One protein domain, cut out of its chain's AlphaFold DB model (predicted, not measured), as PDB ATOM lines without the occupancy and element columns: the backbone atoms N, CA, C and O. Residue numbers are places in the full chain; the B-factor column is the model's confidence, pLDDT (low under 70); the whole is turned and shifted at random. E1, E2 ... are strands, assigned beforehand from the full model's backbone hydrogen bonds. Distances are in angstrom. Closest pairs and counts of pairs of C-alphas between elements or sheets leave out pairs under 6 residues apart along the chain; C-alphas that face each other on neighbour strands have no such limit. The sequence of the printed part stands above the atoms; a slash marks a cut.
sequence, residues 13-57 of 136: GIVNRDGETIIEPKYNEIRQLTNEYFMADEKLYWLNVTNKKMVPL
ATOM      1  N   GLY A  13      16.175 -36.344  32.729       94.12
ATOM      2  CA  GLY A  13      16.316 -37.795  32.644       94.12
ATOM      3  C   GLY A  13      14.946 -38.462  32.483       94.12
ATOM      4  O   GLY A  13      13.932 -37.780  32.335       94.12
ATOM      5  N   ILE A  14      14.908 -39.793  32.508       94.44
ATOM      6  CA  ILE A  14      13.678 -40.587  32.360       94.44
ATOM      7  C   ILE A  14      13.543 -41.510  33.565       94.44
ATOM      8  O   ILE A  14      14.476 -42.241  33.892       94.44
ATOM      9  N   VAL A  15      12.368 -41.510  34.187       93.19
ATOM     10  CA  VAL A  15      11.999 -42.405  35.291       93.19
ATOM     11  C   VAL A  15      10.835 -43.305  34.873       93.19
ATOM     12  O   VAL A  15      10.057 -42.945  33.984       93.19
ATOM     13  N   ASN A  16      10.709 -44.479  35.493       90.12
ATOM     14  CA  ASN A  16       9.530 -45.330  35.333       90.12
ATOM     15  C   ASN A  16       8.358 -44.838  36.213       90.12
ATOM     16  O   ASN A  16       8.438 -43.796  36.864       90.12
ATOM     17  N   ARG A  17       7.239 -45.577  36.210       89.62
ATOM     18  CA  ARG A  17       6.042 -45.230  37.000       89.62
ATOM     19  C   ARG A  17       6.251 -45.349  38.511       89.62
ATOM     20  O   ARG A  17       5.548 -44.670  39.250       89.62
ATOM     21  N   ASP A  18       7.218 -46.154  38.934       92.56
ATOM     22  CA  ASP A  18       7.569 -46.381  40.337       92.56
ATOM     23  C   ASP A  18       8.592 -45.348  40.853       92.56
ATOM     24  O   ASP A  18       8.977 -45.368  42.018       92.56
ATOM     25  N   GLY A  19       9.020 -44.415  39.991       89.12
ATOM     26  CA  GLY A  19      10.000 -43.381  40.317       89.12
ATOM     27  C   GLY A  19      11.455 -43.832  40.175       89.12
ATOM     28  O   GLY A  19      12.361 -43.063  40.490       89.12
ATOM     29  N   GLU A  20      11.708 -45.040  39.673       91.62
ATOM     30  CA  GLU A  20      13.066 -45.516  39.439       91.62
ATOM     31  C   GLU A  20      13.666 -44.860  38.195       91.62
ATOM     32  O   GLU A  20      13.054 -44.823  37.120       91.62
ATOM     33  N   THR A  21      14.909 -44.398  38.314       93.06
ATOM     34  CA  THR A  21      15.653 -43.842  37.186       93.06
ATOM     35  C   THR A  21      15.941 -44.915  36.132       93.06
ATOM     36  O   THR A  21      16.599 -45.934  36.383       93.06
ATOM     37  N   ILE A  22      15.454 -44.663  34.914       94.69
ATOM     38  CA  ILE A  22      15.831 -45.392  33.700       94.69
ATOM     39  C   ILE A  22      17.017 -44.685  33.046       94.69
ATOM     40  O   ILE A  22      17.999 -45.331  32.703       94.69
ATOM     41  N   ILE A  23      16.933 -43.363  32.874       96.12
ATOM     42  CA  ILE A  23      17.974 -42.534  32.265       96.12
ATOM     43  C   ILE A  23      18.341 -41.423  33.241       96.12
ATOM     44  O   ILE A  23      17.491 -40.598  33.573       96.12
ATOM     45  N   GLU A  24      19.606 -41.386  33.653       94.69
ATOM     46  CA  GLU A  24      20.134 -40.325  34.513       94.69
ATOM     47  C   GLU A  24      19.973 -38.932  33.876       94.69
ATOM     48  O   GLU A  24      20.102 -38.811  32.648       94.69
ATOM     49  N   PRO A  25      19.726 -37.872  34.671       93.31
ATOM     50  CA  PRO A  25      19.598 -36.516  34.156       93.31
ATOM     51  C   PRO A  25      20.863 -36.040  33.436       93.31
ATOM     52  O   PRO A  25      21.895 -35.807  34.061       93.31
ATOM     53  N   LYS A  26      20.791 -35.882  32.109       93.56
ATOM     54  CA  LYS A  26      21.947 -35.467  31.289       93.56
ATOM     55  C   LYS A  26      21.618 -34.646  30.040       93.56
ATOM     56  O   LYS A  26      22.539 -34.139  29.410       93.56
ATOM     57  N   TYR A  27      20.343 -34.521  29.686       94.19
ATOM     58  CA  TYR A  27      19.888 -33.779  28.504       94.19
ATOM     59  C   TYR A  27      19.399 -32.389  28.904       94.19
ATOM     60  O   TYR A  27      18.845 -32.247  29.991       94.19
ATOM     61  N   ASN A  28      19.581 -31.370  28.067       94.00
ATOM     62  CA  ASN A  28      19.059 -30.025  28.356       94.00
ATOM     63  C   ASN A  28      17.554 -29.945  28.122       94.00
ATOM     64  O   ASN A  28      16.855 -29.209  28.812       94.00
ATOM     65  N   GLU A  29      17.056 -30.734  27.178       93.88
ATOM     66  CA  GLU A  29      15.638 -30.885  26.894       93.88
ATOM     67  C   GLU A  29      15.304 -32.350  26.596       93.88
ATOM     68  O   GLU A  29      16.098 -33.080  26.004       93.88
ATOM     69  N   ILE A  30      14.116 -32.788  27.013       95.44
ATOM     70  CA  ILE A  30      13.544 -34.078  26.622       95.44
ATOM     71  C   ILE A  30      12.057 -33.877  26.350       95.44
ATOM     72  O   ILE A  30      11.313 -33.412  27.216       95.44
ATOM     73  N   ARG A  31      11.606 -34.298  25.171       95.31
ATOM     74  CA  ARG A  31      10.197 -34.401  24.794       95.31
ATOM     75  C   ARG A  31       9.870 -35.853  24.485       95.31
ATOM     76  O   ARG A  31      10.425 -36.449  23.567       95.31
ATOM     77  N   GLN A  32       8.931 -36.414  25.233       95.69
ATOM     78  CA  GLN A  32       8.395 -37.737  24.945       95.69
ATOM     79  C   GLN A  32       7.514 -37.679  23.687       95.69
ATOM     80  O   GLN A  32       6.606 -36.853  23.626       95.69
ATOM     81  N   LEU A  33       7.782 -38.539  22.699       95.94
ATOM     82  CA  LEU A  33       6.912 -38.727  21.529       95.94
ATOM     83  C   LEU A  33       5.975 -39.916  21.758       95.94
ATOM     84  O   LEU A  33       4.769 -39.818  21.560       95.94
ATOM     85  N   THR A  34       6.537 -41.030  22.232       94.56
ATOM     86  CA  THR A  34       5.815 -42.250  22.613       94.56
ATOM     87  C   THR A  34       6.471 -42.876  23.848       94.56
ATOM     88  O   THR A  34       7.363 -42.294  24.461       94.56
ATOM     89  N   ASN A  35       6.059 -44.079  24.250       92.69
ATOM     90  CA  ASN A  35       6.774 -44.823  25.295       92.69
ATOM     91  C   ASN A  35       8.166 -45.303  24.843       92.69
ATOM     92  O   ASN A  35       9.010 -45.588  25.688       92.69
ATOM     93  N   GLU A  36       8.404 -45.389  23.533       94.69
ATOM     94  CA  GLU A  36       9.652 -45.889  22.953       94.69
ATOM     95  C   GLU A  36      10.523 -44.777  22.367       94.69
ATOM     96  O   GLU A  36      11.740 -44.936  22.320       94.69
ATOM     97  N   TYR A  37       9.931 -43.661  21.928       97.44
ATOM     98  CA  TYR A  37      10.633 -42.603  21.203       97.44
ATOM     99  C   TYR A  37      10.601 -41.267  21.939       97.44
ATOM    100  O   TYR A  37       9.567 -40.825  22.444       97.44
ATOM    101  N   PHE A  38      11.756 -40.608  21.960       97.88
ATOM    102  CA  PHE A  38      11.977 -39.340  22.644       97.88
ATOM    103  C   PHE A  38      12.795 -38.416  21.747       97.88
ATOM    104  O   PHE A  38      13.736 -38.861  21.096       97.88
ATOM    105  N   MET A  39      12.468 -37.130  21.751       97.75
ATOM    106  CA  MET A  39      13.388 -36.091  21.299       97.75
ATOM    107  C   MET A  39      14.193 -35.615  22.499       97.75
ATOM    108  O   MET A  39      13.607 -35.340  23.544       97.75
ATOM    109  N   ALA A  40      15.508 -35.510  22.361       96.69
ATOM    110  CA  ALA A  40      16.352 -34.874  23.360       96.69
ATOM    111  C   ALA A  40      17.464 -34.075  22.688       96.69
ATOM    112  O   ALA A  40      18.128 -34.586  21.788       96.69
ATOM    113  N   ASP A  41      17.651 -32.833  23.120       95.50
ATOM    114  CA  ASP A  41      18.564 -31.865  22.503       95.50
ATOM    115  C   ASP A  41      18.456 -31.888  20.961       95.50
ATOM    116  O   ASP A  41      19.425 -32.181  20.255       95.50
ATOM    117  N   GLU A  42      17.228 -31.699  20.460       94.75
ATOM    118  CA  GLU A  42      16.842 -31.711  19.039       94.75
ATOM    119  C   GLU A  42      17.129 -33.011  18.256       94.75
ATOM    120  O   GLU A  42      17.028 -33.043  17.029       94.75
ATOM    121  N   LYS A  43      17.450 -34.121  18.933       97.69
ATOM    122  CA  LYS A  43      17.743 -35.417  18.292       97.69
ATOM    123  C   LYS A  43      16.736 -36.487  18.681       97.69
ATOM    124  O   LYS A  43      16.324 -36.568  19.836       97.69
ATOM    125  N   LEU A  44      16.408 -37.361  17.732       98.31
ATOM    126  CA  LEU A  44      15.547 -38.516  17.968       98.31
ATOM    127  C   LEU A  44      16.312 -39.658  18.653       98.31
ATOM    128  O   LEU A  44      17.401 -40.051  18.226       98.31
ATOM    129  N   TYR A  45      15.698 -40.243  19.679       98.25
ATOM    130  CA  TYR A  45      16.195 -41.402  20.411       98.25
ATOM    131  C   TYR A  45      15.135 -42.490  20.534       98.25
ATOM    132  O   TYR A  45      13.946 -42.217  20.695       98.25
ATOM    133  N   TRP A  46      15.611 -43.732  20.550       97.25
ATOM    134  CA  TRP A  46      14.868 -44.893  21.020       97.25
ATOM    135  C   TRP A  46      15.266 -45.231  22.461       97.25
ATOM    136  O   TRP A  46      16.454 -45.326  22.782       97.25
ATOM    137  N   LEU A  47      14.285 -45.439  23.334       96.56
ATOM    138  CA  LEU A  47      14.494 -45.873  24.707       96.56
ATOM    139  C   LEU A  47      14.643 -47.397  24.771       96.56
ATOM    140  O   LEU A  47      13.668 -48.147  24.770       96.56
ATOM    141  N   ASN A  48      15.881 -47.863  24.908       94.69
ATOM    142  CA  ASN A  48      16.174 -49.246  25.254       94.69
ATOM    143  C   ASN A  48      16.088 -49.409  26.777       94.69
ATOM    144  O   ASN A  48      17.061 -49.160  27.496       94.69
ATOM    145  N   VAL A  49      14.912 -49.814  27.261       90.31
ATOM    146  CA  VAL A  49      14.638 -49.985  28.698       90.31
ATOM    147  C   VAL A  49      15.515 -51.080  29.309       90.31
ATOM    148  O   VAL A  49      16.060 -50.877  30.391       90.31
ATOM    149  N   THR A  50      15.729 -52.194  28.600       92.25
ATOM    150  CA  THR A  50      16.556 -53.322  29.066       92.25
ATOM    151  C   THR A  50      17.976 -52.882  29.400       92.25
ATOM    152  O   THR A  50      18.511 -53.222  30.450       92.25
ATOM    153  N   ASN A  51      18.575 -52.080  28.521       93.31
ATOM    154  CA  ASN A  51      19.929 -51.572  28.701       93.31
ATOM    155  C   ASN A  51      19.970 -50.202  29.385       93.31
ATOM    156  O   ASN A  51      21.057 -49.631  29.475       93.31
ATOM    157  N   LYS A  52      18.819 -49.663  29.820       93.44
ATOM    158  CA  LYS A  52      18.679 -48.331  30.427       93.44
ATOM    159  C   LYS A  52      19.399 -47.239  29.621       93.44
ATOM    160  O   LYS A  52      20.200 -46.463  30.139       93.44
ATOM    161  N   LYS A  53      19.168 -47.214  28.303       95.88
ATOM    162  CA  LYS A  53      19.864 -46.316  27.366       95.88
ATOM    163  C   LYS A  53      18.913 -45.655  26.383       95.88
ATOM    164  O   LYS A  53      18.035 -46.301  25.826       95.88
ATOM    165  N   MET A  54      19.180 -44.385  26.099       96.81
ATOM    166  CA  MET A  54      18.665 -43.710  24.914       96.81
ATOM    167  C   MET A  54      19.625 -43.969  23.752       96.81
ATOM    168  O   MET A  54      20.766 -43.503  23.771       96.81
ATOM    169  N   VAL A  55      19.181 -44.737  22.763       97.31
ATOM    170  CA  VAL A  55      19.944 -45.043  21.550       97.31
ATOM    171  C   VAL A  55      19.634 -43.966  20.507       97.31
ATOM    172  O   VAL A  55      18.468 -43.832  20.130       97.31
ATOM    173  N   PRO A  56      20.624 -43.174  20.054       97.31
ATOM    174  CA  PRO A  56      20.386 -42.130  19.066       97.31
ATOM    175  C   PRO A  56      19.995 -42.745  17.723       97.31
ATOM    176  O   PRO A  56      20.670 -43.642  17.219       97.31
ATOM    177  N   LEU A  57      18.940 -42.213  17.116       97.25
ATOM    178  CA  LEU A  57      18.507 -42.560  15.767       97.25
ATOM    179  C   LEU A  57      18.934 -41.461  14.788       97.25
ATOM    180  O   LEU A  57      18.111 -40.867  14.103       97.25
TER     181      LEU A  57
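What this domain is: This is residues 13 to 57 of the 136 residues of the protein "WG repeat-containing protein" of Pedobacter sp (UniProt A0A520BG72). This is a small two-layer sandwich of strands, in which the hairpin E1 E2 covers one face of a twisted and curled sheet of four strands, E3 to E6. The layers are joined by the tight link from E2 to E3, and their best planes stand 34 degrees apart. The printed part has 45 residues with no named helix and six named strands, E1 to E6 along the chain, and its class is all strand. The larger sheet has the order E3, E4, E5, E6 and the smaller one E1, E2, both antiparallel. The whole is compact, with a radius of gyration of the C-alphas of 9.6 A, and spans 27 by 19 by 16 A.

How they stand to each other: E1, residues 13 to 15, and E2, residues 21 to 27, form a hairpin, antiparallel at 163 degrees, with N 14 and O 23 2.9 A apart, within hydrogen-bond range. E3, residues 30 to 32, and E2 meet only through their link. E3 begins a meander, each strand the antiparallel neighbour of the one before, which goes on through E4, residues 37 to 40, E5, residues 43 to 48, and E6, residues 53 to 56. Within hydrogen-bond range are N 31 and O 39 of E3 and E4, 2.8 A, N 45 and O 38 of E5 and E4, 2.8 A, and N 48 and O 53 of E5 and E6, 2.8 A. E3 and E6 are the edge strands. The two sheets form a sandwich, two sheets face to face, the parts that face each other 10.3 A centre to centre and the strands of the one at 6 degrees to those of the other. The closest C-alphas of E2 and E6 are those of Ile 23 and Lys 53, 6.5 A apart. Those of E2 and E4 are Tyr 27 and Ala 40, 6.3 A apart. E1 and E5 are apart, and so are E2 and E5.

Where its parts are: E1 begins at C-alpha 13, (16.316, -37.795, 32.644). E2 is the longest strand by residues and measures 13.9 A from first to last C-alpha, ending at C-alpha 27, (19.888, -33.779, 28.504). E4 measures 9.9 A, E5 15.6 A and E6 9.3 A. E6 ends at C-alpha 56, (20.386, -42.130, 19.066).

The domain as a whole: The C-alphas farthest apart are those of Asp 18 and Glu 42, 27.5 A. From edge to edge of the larger sheet the strands' lines turn by 87 degrees and the way across it by 59 degrees. It is only just strongly twisted, its C-alphas lying up to 4.3 A off the best plane. The printed part has no cut and no long link. The mean pLDDT of the printed part is 94.7, and no printed residue is under 70.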